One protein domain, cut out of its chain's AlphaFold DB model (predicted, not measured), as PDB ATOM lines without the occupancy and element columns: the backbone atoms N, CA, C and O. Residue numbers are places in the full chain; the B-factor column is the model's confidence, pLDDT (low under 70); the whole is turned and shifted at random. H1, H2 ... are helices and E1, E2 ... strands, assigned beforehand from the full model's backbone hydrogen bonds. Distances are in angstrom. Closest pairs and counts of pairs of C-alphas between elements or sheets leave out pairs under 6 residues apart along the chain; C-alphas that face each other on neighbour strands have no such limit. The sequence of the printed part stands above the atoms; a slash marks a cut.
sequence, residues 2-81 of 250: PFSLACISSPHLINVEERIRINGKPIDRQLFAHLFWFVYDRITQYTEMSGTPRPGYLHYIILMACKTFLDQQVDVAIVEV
ATOM      1  N   PRO A   2     160.581 139.627 129.665       80.44
ATOM      2  CA  PRO A   2     161.738 140.227 129.004       80.44
ATOM      3  C   PRO A   2     162.428 141.215 129.956       80.44
ATOM      4  O   PRO A   2     161.753 141.836 130.776       80.44
ATOM      5  N   PHE A   3     163.752 141.335 129.862       86.06
ATOM      6  CA  PHE A   3     164.525 142.260 130.693       86.06
ATOM      7  C   PHE A   3     164.207 143.718 130.351       86.06
ATOM      8  O   PHE A   3     164.074 144.064 129.176       86.06
ATOM      9  N   SER A   4     164.125 144.570 131.371       93.25
ATOM     10  CA  SER A   4     164.024 146.020 131.214       93.25
ATOM     11  C   SER A   4     165.416 146.620 131.014       93.25
ATOM     12  O   SER A   4     166.298 146.467 131.860       93.25
ATOM     13  N   LEU A   5     165.621 147.295 129.886       94.94
ATOM     14  CA  LEU A   5     166.891 147.898 129.489       94.94
ATOM     15  C   LEU A   5     166.821 149.417 129.606       94.94
ATOM     16  O   LEU A   5     165.868 150.036 129.129       94.94
ATOM     17  N   ALA A   6     167.883 150.030 130.112       97.12
ATOM     18  CA  ALA A   6     168.104 151.458 129.977       97.12
ATOM     19  C   ALA A   6     169.424 151.781 129.281       97.12
ATOM     20  O   ALA A   6     170.366 150.993 129.310       97.12
ATOM     21  N   CYS A   7     169.497 152.952 128.657       97.69
ATOM     22  CA  CYS A   7     170.711 153.428 128.010       97.69
ATOM     23  C   CYS A   7     170.868 154.938 128.192       97.69
ATOM     24  O   CYS A   7     169.905 155.685 127.996       97.69
ATOM     25  N   ILE A   8     172.079 155.375 128.543       97.69
ATOM     26  CA  ILE A   8     172.515 156.765 128.410       97.69
ATOM     27  C   ILE A   8     173.551 156.864 127.292       97.69
ATOM     28  O   ILE A   8     174.521 156.108 127.291       97.69
ATOM     29  N   SER A   9     173.334 157.795 126.356       95.81
ATOM     30  CA  SER A   9     174.191 157.987 125.180       95.81
ATOM     31  C   SER A   9     174.490 159.459 124.876       95.81
ATOM     32  O   SER A   9     173.773 160.369 125.316       95.81
ATOM     33  N   SER A  10     175.529 159.722 124.083       93.38
ATOM     34  CA  SER A  10     175.929 161.070 123.676       93.38
ATOM     35  C   SER A  10     176.624 161.135 122.305       93.38
ATOM     36  O   SER A  10     177.291 160.187 121.928       93.38
ATOM     37  N   PRO A  11     176.546 162.273 121.583       94.31
ATOM     38  CA  PRO A  11     175.592 163.364 121.773       94.31
ATOM     39  C   PRO A  11     174.159 162.943 121.379       94.31
ATOM     40  O   PRO A  11     173.925 161.828 120.927       94.31
ATOM     41  N   HIS A  12     173.182 163.832 121.573       94.31
ATOM     42  CA  HIS A  12     171.905 163.703 120.860       94.31
ATOM     43  C   HIS A  12     172.054 164.217 119.427       94.31
ATOM     44  O   HIS A  12     172.899 165.078 119.178       94.31
ATOM     45  N   LEU A  13     171.209 163.730 118.515       92.88
ATOM     46  CA  LEU A  13     171.180 164.206 117.132       92.88
ATOM     47  C   LEU A  13     170.133 165.299 116.928       92.88
ATOM     48  O   LEU A  13     170.447 166.325 116.330       92.88
ATOM     49  N   ILE A  14     168.907 165.088 117.419       95.00
ATOM     50  CA  ILE A  14     167.800 166.034 117.221       95.00
ATOM     51  C   ILE A  14     167.326 166.578 118.567       95.00
ATOM     52  O   ILE A  14     167.319 167.787 118.779       95.00
ATOM     53  N   ASN A  15     166.952 165.685 119.482       96.44
ATOM     54  CA  ASN A  15     166.301 166.029 120.742       96.44
ATOM     55  C   ASN A  15     167.113 165.539 121.943       96.44
ATOM     56  O   ASN A  15     167.670 164.442 121.933       96.44
ATOM     57  N   VAL A  16     167.166 166.331 123.016       96.75
ATOM     58  CA  VAL A  16     167.989 166.019 124.197       96.75
ATOM     59  C   VAL A  16     167.550 164.745 124.918       96.75
ATOM     60  O   VAL A  16     168.378 164.038 125.491       96.75
ATOM     61  N   GLU A  17     166.267 164.428 124.825       97.31
ATOM     62  CA  GLU A  17     165.618 163.241 125.359       97.31
ATOM     63  C   GLU A  17     166.213 161.950 124.786       97.31
ATOM     64  O   GLU A  17     166.217 160.922 125.457       97.31
ATOM     65  N   GLU A  18     166.800 162.001 123.584       96.81
ATOM     66  CA  GLU A  18     167.515 160.872 122.982       96.81
ATOM     67  C   GLU A  18     168.667 160.374 123.851       96.81
ATOM     68  O   GLU A  18     169.041 159.210 123.752       96.81
ATOM     69  N   ARG A  19     169.229 161.229 124.711       97.56
ATOM     70  CA  ARG A  19     170.336 160.847 125.589       97.56
ATOM     71  C   ARG A  19     169.930 159.825 126.646       97.56
ATOM     72  O   ARG A  19     170.825 159.202 127.193       97.56
ATOM     73  N   ILE A  20     168.641 159.662 126.956       98.38
ATOM     74  CA  ILE A  20     168.151 158.734 127.984       98.38
ATOM     75  C   ILE A  20     167.060 157.863 127.364       98.38
ATOM     76  O   ILE A  20     166.005 158.360 126.974       98.38
ATOM     77  N   ARG A  21     167.299 156.553 127.282       98.12
ATOM     78  CA  ARG A  21     166.359 155.596 126.689       98.12
ATOM     79  C   ARG A  21     165.955 154.511 127.672       98.12
ATOM     80  O   ARG A  21     166.801 153.994 128.395       98.12
ATOM     81  N   ILE A  22     164.686 154.116 127.611       97.50
ATOM     82  CA  ILE A  22     164.137 152.925 128.266       97.50
ATOM     83  C   ILE A  22     163.602 152.004 127.173       97.50
ATOM     84  O   ILE A  22     162.819 152.422 126.321       97.50
ATOM     85  N   ASN A  23     164.064 150.755 127.159       95.44
ATOM     86  CA  ASN A  23     163.726 149.744 126.157       95.44
ATOM     87  C   ASN A  23     163.872 150.265 124.714       95.44
ATOM     88  O   ASN A  23     163.001 150.080 123.866       95.44
ATOM     89  N   GLY A  24     164.971 150.985 124.460       94.69
ATOM     90  CA  GLY A  24     165.310 151.551 123.149       94.69
ATOM     91  C   GLY A  24     164.546 152.823 122.759       94.69
ATOM     92  O   GLY A  24     164.850 153.406 121.721       94.69
ATOM     93  N   LYS A  25     163.600 153.297 123.576       96.69
ATOM     94  CA  LYS A  25     162.823 154.513 123.300       96.69
ATOM     95  C   LYS A  25     163.325 155.684 124.146       96.69
ATOM     96  O   LYS A  25     163.511 155.487 125.346       96.69
ATOM     97  N   PRO A  26     163.541 156.879 123.561       97.81
ATOM     98  CA  PRO A  26     163.785 158.097 124.331       97.81
ATOM     99  C   PRO A  26     162.694 158.320 125.378       97.81
ATOM    100  O   PRO A  26     161.528 157.998 125.128       97.81
ATOM    101  N   ILE A  27     163.065 158.877 126.530       97.75
ATOM    102  CA  ILE A  27     162.071 159.342 127.503       97.75
ATOM    103  C   ILE A  27     161.235 160.482 126.911       97.75
ATOM    104  O   ILE A  27     161.685 161.198 126.019       97.75
ATOM    105  N   ASP A  28     160.003 160.657 127.383       97.25
ATOM    106  CA  ASP A  28     159.181 161.770 126.917       97.25
ATOM    107  C   ASP A  28     159.669 163.119 127.478       97.25
ATOM    108  O   ASP A  28     160.374 163.208 128.489       97.25
ATOM    109  N   ARG A  29     159.282 164.196 126.792       97.69
ATOM    110  CA  ARG A  29     159.717 165.562 127.099       97.69
ATOM    111  C   ARG A  29     159.244 166.042 128.470       97.69
ATOM    112  O   ARG A  29     159.955 166.799 129.131       97.69
ATOM    113  N   GLN A  30     158.049 165.636 128.900       98.06
ATOM    114  CA  GLN A  30     157.505 166.011 130.203       98.06
ATOM    115  C   GLN A  30     158.306 165.349 131.328       98.06
ATOM    116  O   GLN A  30     158.696 166.028 132.280       98.06
ATOM    117  N   LEU A  31     158.622 164.061 131.187       97.69
ATOM    118  CA  LEU A  31     159.477 163.324 132.105       97.69
ATOM    119  C   LEU A  31     160.884 163.924 132.149       97.69
ATOM    120  O   LEU A  31     161.412 164.149 133.238       97.69
ATOM    121  N   PHE A  32     161.470 164.260 130.996       98.25
ATOM    122  CA  PHE A  32     162.769 164.932 130.941       98.25
ATOM    123  C   PHE A  32     162.760 166.254 131.724       98.25
ATOM    124  O   PHE A  32     163.635 166.487 132.557       98.25
ATOM    125  N   ALA A  33     161.759 167.112 131.501       98.06
ATOM    126  CA  ALA A  33     161.639 168.389 132.204       98.06
ATOM    127  C   ALA A  33     161.454 168.204 133.718       98.06
ATOM    128  O   ALA A  33     162.076 168.911 134.510       98.06
ATOM    129  N   HIS A  34     160.640 167.229 134.126       98.19
ATOM    130  CA  HIS A  34     160.445 166.894 135.534       98.19
ATOM    131  C   HIS A  34     161.752 166.429 136.197       98.19
ATOM    132  O   HIS A  34     162.116 166.920 137.264       98.19
ATOM    133  N   LEU A  35     162.493 165.533 135.541       98.25
ATOM    134  CA  LEU A  35     163.795 165.057 136.011       98.25
ATOM    135  C   LEU A  35     164.822 166.189 136.097       98.25
ATOM    136  O   LEU A  35     165.597 166.232 137.051       98.25
ATOM    137  N   PHE A  36     164.815 167.114 135.133       98.00
ATOM    138  CA  PHE A  36     165.696 168.275 135.158       98.00
ATOM    139  C   PHE A  36     165.456 169.120 136.409       98.00
ATOM    140  O   PHE A  36     166.406 169.363 137.148       98.00
ATOM    141  N   TRP A  37     164.208 169.514 136.684       98.19
ATOM    142  CA  TRP A  37     163.890 170.313 137.872       98.19
ATOM    143  C   TRP A  37     164.181 169.558 139.167       98.19
ATOM    144  O   TRP A  37     164.814 170.106 140.064       98.19
ATOM    145  N   PHE A  38     163.853 168.264 139.220       97.94
ATOM    146  CA  PHE A  38     164.182 167.413 140.362       97.94
ATOM    147  C   PHE A  38     165.686 167.422 140.691       97.94
ATOM    148  O   PHE A  38     166.076 167.567 141.851       97.94
ATOM    149  N   VAL A  39     166.542 167.260 139.677       97.81
ATOM    150  CA  VAL A  39     168.003 167.271 139.851       97.81
ATOM    151  C   VAL A  39     168.508 168.687 140.141       97.81
ATOM    152  O   VAL A  39     169.357 168.865 141.016       97.81
ATOM    153  N   TYR A  40     167.973 169.692 139.449       97.25
ATOM    154  CA  TYR A  40     168.346 171.096 139.607       97.25
ATOM    155  C   TYR A  40     168.121 171.603 141.025       97.25
ATOM    156  O   TYR A  40     169.036 172.191 141.606       97.25
ATOM    157  N   ASP A  41     166.952 171.341 141.600       97.19
ATOM    158  CA  ASP A  41     166.605 171.809 142.940       97.19
ATOM    159  C   ASP A  41     167.533 171.184 143.991       97.19
ATOM    160  O   ASP A  41     168.030 171.867 144.888       97.19
ATOM    161  N   ARG A  42     167.860 169.893 143.836       96.69
ATOM    162  CA  ARG A  42     168.760 169.169 144.748       96.69
ATOM    163  C   ARG A  42     170.203 169.641 144.657       96.69
ATOM    164  O   ARG A  42     170.847 169.824 145.688       96.69
ATOM    165  N   ILE A  43     170.708 169.851 143.443       96.06
ATOM    166  CA  ILE A  43     172.049 170.407 143.245       96.06
ATOM    167  C   ILE A  43     172.104 171.830 143.792       96.06
ATOM    168  O   ILE A  43     173.050 172.162 144.496       96.06
ATOM    169  N   THR A  44     171.087 172.650 143.521       95.81
ATOM    170  CA  THR A  44     171.007 174.029 144.019       95.81
ATOM    171  C   THR A  44     171.103 174.057 145.538       95.81
ATOM    172  O   THR A  44     172.040 174.660 146.063       95.81
ATOM    173  N   GLN A  45     170.244 173.299 146.225       96.12
ATOM    174  CA  GLN A  45     170.260 173.176 147.681       96.12
ATOM    175  C   GLN A  45     171.637 172.741 148.208       96.12
ATOM    176  O   GLN A  45     172.173 173.347 149.133       96.12
ATOM    177  N   TYR A  46     172.246 171.718 147.601       95.50
ATOM    178  CA  TYR A  46     173.566 171.243 148.009       95.50
ATOM    179  C   TYR A  46     174.658 172.303 147.809       95.50
ATOM    180  O   TYR A  46     175.486 172.510 148.696       95.50
ATOM    181  N   THR A  47     174.677 172.987 146.664       95.94
ATOM    182  CA  THR A  47     175.698 174.000 146.344       95.94
ATOM    183  C   THR A  47     175.595 175.232 147.237       95.94
ATOM    184  O   THR A  47     176.620 175.742 147.677       95.94
ATOM    185  N   GLU A  48     174.380 175.654 147.592       95.25
ATOM    186  CA  GLU A  48     174.152 176.760 148.531       95.25
ATOM    187  C   GLU A  48     174.608 176.407 149.950       95.25
ATOM    188  O   GLU A  48     175.236 177.225 150.617       95.25
ATOM    189  N   MET A  49     174.353 175.174 150.399       96.06
ATOM    190  CA  MET A  49     174.771 174.709 151.725       96.06
ATOM    191  C   MET A  49     176.282 174.469 151.832       96.06
ATOM    192  O   MET A  49     176.876 174.725 152.876       96.06
ATOM    193  N   SER A  50     176.903 173.931 150.780       96.06
ATOM    194  CA  SER A  50     178.311 173.502 150.788       96.06
ATOM    195  C   SER A  50     179.294 174.558 150.278       96.06
ATOM    196  O   SER A  50     180.496 174.418 150.488       96.06
ATOM    197  N   GLY A  51     178.814 175.576 149.557       94.19
ATOM    198  CA  GLY A  51     179.656 176.536 148.838       94.19
ATOM    199  C   GLY A  51     180.380 175.951 147.616       94.19
ATOM    200  O   GLY A  51     181.219 176.626 147.022       94.19
ATOM    201  N   THR A  52     180.090 174.703 147.232       94.19
ATOM    202  CA  THR A  52     180.679 174.077 146.041       94.19
ATOM    203  C   THR A  52     180.104 174.666 144.746       94.19
ATOM    204  O   THR A  52     178.931 175.048 144.702       94.19
ATOM    205  N   PRO A  53     180.898 174.748 143.659       93.50
ATOM    206  CA  PRO A  53     180.400 175.233 142.379       93.50
ATOM    207  C   PRO A  53     179.390 174.255 141.774       93.50
ATOM    208  O   PRO A  53     179.477 173.038 141.955       93.50
ATOM    209  N   ARG A  54     178.453 174.787 140.983       93.19
ATOM    210  CA  ARG A  54     177.511 173.954 140.230       93.19
ATOM    211  C   ARG A  54     178.249 173.118 139.178       93.19
ATOM    212  O   ARG A  54     179.151 173.633 138.515       93.19
ATOM    213  N   PRO A  55     177.852 171.849 138.984       93.62
ATOM    214  CA  PRO A  55     178.482 170.989 138.001       93.62
ATOM    215  C   PRO A  55     178.090 171.390 136.573       93.62
ATOM    216  O   PRO A  55     177.107 172.097 136.343       93.62
ATOM    217  N   GLY A  56     178.859 170.916 135.594       92.44
ATOM    218  CA  GLY A  56     178.563 171.134 134.177       92.44
ATOM    219  C   GLY A  56     177.355 170.332 133.678       92.44
ATOM    220  O   GLY A  56     176.943 169.350 134.294       92.44
ATOM    221  N   TYR A  57     176.838 170.712 132.507       92.56
ATOM    222  CA  TYR A  57     175.641 170.141 131.869       92.56
ATOM    223  C   TYR A  57     175.587 168.601 131.841       92.56
ATOM    224  O   TYR A  57     174.558 168.024 132.184       92.56
ATOM    225  N   LEU A  58     176.683 167.920 131.483       91.44
ATOM    226  CA  LEU A  58     176.686 166.453 131.391       91.44
ATOM    227  C   LEU A  58     176.405 165.767 132.733       91.44
ATOM    228  O   LEU A  58     175.763 164.721 132.742       91.44
ATOM    229  N   HIS A  59     176.790 166.371 133.861       94.12
ATOM    230  CA  HIS A  59     176.474 165.816 135.179       94.12
ATOM    231  C   HIS A  59     174.966 165.793 135.429       94.12
ATOM    232  O   HIS A  59     174.462 164.818 135.973       94.12
ATOM    233  N   TYR A  60     174.235 166.825 134.992       96.31
ATOM    234  CA  TYR A  60     172.776 166.835 135.100       96.31
ATOM    235  C   TYR A  60     172.174 165.685 134.299       96.31
ATOM    236  O   TYR A  60     171.372 164.934 134.841       96.31
ATOM    237  N   ILE A  61     172.606 165.493 133.049       97.06
ATOM    238  CA  ILE A  61     172.109 164.399 132.204       97.06
ATOM    239  C   ILE A  61     172.394 163.032 132.832       97.06
ATOM    240  O   ILE A  61     171.498 162.192 132.881       97.06
ATOM    241  N   ILE A  62     173.607 162.810 133.345       96.56
ATOM    242  CA  ILE A  62     173.973 161.540 133.982       96.56
ATOM    243  C   ILE A  62     173.130 161.297 135.239       96.56
ATOM    244  O   ILE A  62     172.589 160.208 135.412       96.56
ATOM    245  N   LEU A  63     172.939 162.312 136.088       97.12
ATOM    246  CA  LEU A  63     172.101 162.196 137.284       97.12
ATOM    247  C   LEU A  63     170.625 161.950 136.939       97.12
ATOM    248  O   LEU A  63     169.977 161.128 137.586       97.12
ATOM    249  N   MET A  64     170.102 162.613 135.904       98.12
ATOM    250  CA  MET A  64     168.751 162.373 135.389       98.12
ATOM    251  C   MET A  64     168.603 160.937 134.872       98.12
ATOM    252  O   MET A  64     167.599 160.285 135.165       98.12
ATOM    253  N   ALA A  65     169.603 160.419 134.154       97.81
ATOM    254  CA  ALA A  65     169.615 159.038 133.685       97.81
ATOM    255  C   ALA A  65     169.635 158.054 134.860       97.81
ATOM    256  O   ALA A  65     168.747 157.212 134.949       97.81
ATOM    257  N   CYS A  66     170.550 158.224 135.820       97.06
ATOM    258  CA  CYS A  66     170.605 157.399 137.029       97.06
ATOM    259  C   CYS A  66     169.271 157.400 137.784       97.06
ATOM    260  O   CYS A  66     168.773 156.337 138.149       97.06
ATOM    261  N   LYS A  67     168.653 158.576 137.976       97.62
ATOM    262  CA  LYS A  67     167.336 158.686 138.620       97.62
ATOM    263  C   LYS A  67     166.269 157.915 137.849       97.62
ATOM    264  O   LYS A  67     165.517 157.162 138.456       97.62
ATOM    265  N   THR A  68     166.242 158.059 136.527       97.69
ATOM    266  CA  THR A  68     165.311 157.327 135.658       97.69
ATOM    267  C   THR A  68     165.508 155.820 135.789       97.69
ATOM    268  O   THR A  68     164.539 155.089 135.947       97.69
ATOM    269  N   PHE A  69     166.752 155.342 135.750       96.69
ATOM    270  CA  PHE A  69     167.059 153.910 135.766       96.69
ATOM    271  C   PHE A  69     166.659 153.269 137.098       96.69
ATOM    272  O   PHE A  69     166.106 152.170 137.108       96.69
ATOM    273  N   LEU A  70     166.877 153.989 138.206       96.00
ATOM    274  CA  LEU A  70     166.449 153.581 139.544       96.00
ATOM    275  C   LEU A  70     164.921 153.566 139.676       96.00
ATOM    276  O   LEU A  70     164.364 152.582 140.156       96.00
ATOM    277  N   ASP A  71     164.236 154.617 139.218       96.38
ATOM    278  CA  ASP A  71     162.770 154.707 139.291       96.38
ATOM    279  C   ASP A  71     162.076 153.627 138.458       96.38
ATOM    280  O   ASP A  71     161.049 153.090 138.868       96.38
ATOM    281  N   GLN A  72     162.641 153.310 137.292       95.12
ATOM    282  CA  GLN A  72     162.124 152.288 136.382       95.12
ATOM    283  C   GLN A  72     162.573 150.868 136.753       95.12
ATOM    284  O   GLN A  72     162.151 149.923 136.089       95.12
ATOM    285  N   GLN A  73     163.415 150.711 137.785       95.50
ATOM    286  CA  GLN A  73     163.931 149.424 138.270       95.50
ATOM    287  C   GLN A  73     164.457 148.536 137.131       95.50
ATOM    288  O   GLN A  73     164.059 147.382 136.980       95.50
ATOM    289  N   VAL A  74     165.311 149.107 136.278       95.31
ATOM    290  CA  VAL A  74     165.796 148.399 135.087       95.31
ATOM    291  C   VAL A  74     166.719 147.235 135.449       95.31
ATOM    292  O   VAL A  74     167.517 147.326 136.379       95.31
ATOM    293  N   ASP A  75     166.636 146.143 134.686       94.62
ATOM    294  CA  ASP A  75     167.490 144.961 134.852       94.62
ATOM    295  C   ASP A  75     168.936 145.231 134.422       94.62
ATOM    296  O   ASP A  75     169.872 144.610 134.924       94.62
ATOM    297  N   VAL A  76     169.117 146.110 133.433       94.81
ATOM    298  CA  VAL A  76     170.419 146.423 132.846       94.81
ATOM    299  C   VAL A  76     170.457 147.868 132.363       94.81
ATOM    300  O   VAL A  76     169.529 148.351 131.715       94.81
ATOM    301  N   ALA A  77     171.555 148.555 132.669       96.75
ATOM    302  CA  ALA A  77     171.839 149.900 132.196       96.75
ATOM    303  C   ALA A  77     173.105 149.891 131.334       96.75
ATOM    304  O   ALA A  77     174.155 149.415 131.764       96.75
ATOM    305  N   ILE A  78     173.003 150.439 130.127       97.56
ATOM    306  CA  ILE A  78     174.133 150.707 129.241       97.56
ATOM    307  C   ILE A  78     174.538 152.163 129.444       97.56
ATOM    308  O   ILE A  78     173.718 153.071 129.308       97.56
ATOM    309  N   VAL A  79     175.806 152.383 129.775       97.75
ATOM    310  CA  VAL A  79     176.353 153.718 130.009       97.75
ATOM    311  C   VAL A  79     177.437 153.979 128.981       97.75
ATOM    312  O   VAL A  79     178.510 153.382 129.039       97.75
ATOM    313  N   GLU A  80     177.148 154.855 128.021       97.50
ATOM    314  CA  GLU A  80     178.161 155.340 127.091       97.50
ATOM    315  C   GLU A  80     179.072 156.354 127.788       97.50
ATOM    316  O   GLU A  80     178.609 157.317 128.403       97.50
ATOM    317  N   VAL A  81     180.378 156.140 127.661       96.81
ATOM    318  CA  VAL A  81     181.405 157.075 128.120       96.81
ATOM    319  C   VAL A  81     181.421 158.299 127.207       96.81
ATOM    320  O   VAL A  81     181.458 158.151 125.989       96.81
TER     321      VAL A  81
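What this domain is: This is residues 2 to 81 of the 250 residues of the protein "Folylpolyglutamate synthase" of Fasciola hepatica (UniProt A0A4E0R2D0). A small three-stranded sheet has H3 packed over one face, along its strands, and the long helix H2, which is not on the sheet, crosses H3 steeply, packing on it with residues 32 to 40 alone. H2 runs on to the far end of an elongated outline of 44 by 27 by 26 A. The printed part has 80 residues, with E1, H1, E2, H2, H3 and E3 in that order; the sheet, E2 E1 E3, is mixed. The class is mixed, helices and strands, and the whole is compact, with a radius of gyration of the C-alphas of 13.2 A.

Where its parts are: E1, residues 5 to 8, begins at C-alpha 5 (166.891, 147.898, 129.489). H1 is residues 16 to 19 and E2 residues 20 to 22. H2, residues 29 to 50, measures 31.1 A and ends at C-alpha 50 (178.311, 173.502, 150.788). H3, residues 57 to 71, measures 21.4 A. E3, residues 76 to 79, ends at C-alpha 79 (176.353, 153.718, 130.009).

How they stand to each other: E1 is antiparallel to E2, with N 21 and O 7 2.8 A apart, and parallel to E3, with N 6 and O 76 2.8 A apart. H3 is on the sheet at a height of 8.3 A, two layers, a helix on one face of a sheet; its closest C-alphas to E2 are those of Ala 65 and Ile 20, 5.9 A. H2 touches H3 with residues 32 to 40 alone, closest at the C-alphas of Leu 35 and Met 64, 5.7 A, at a steep tilt of 67 degrees, only just short of perpendicular, opposite ways. H1 only grazes the sheet, with residues 17 to 19. H2 and E3 are apart. Each O i to N i+4 pair of H3 is within hydrogen-bond range, 17 of 18 in H2; H1 is too short for one.

The domain as a whole: The C-alphas farthest apart, of Pro 2 and Gly 51, are 45.1 A apart. The printed part has no cut, no link is long, and no printed residue is under 70 in pLDDT.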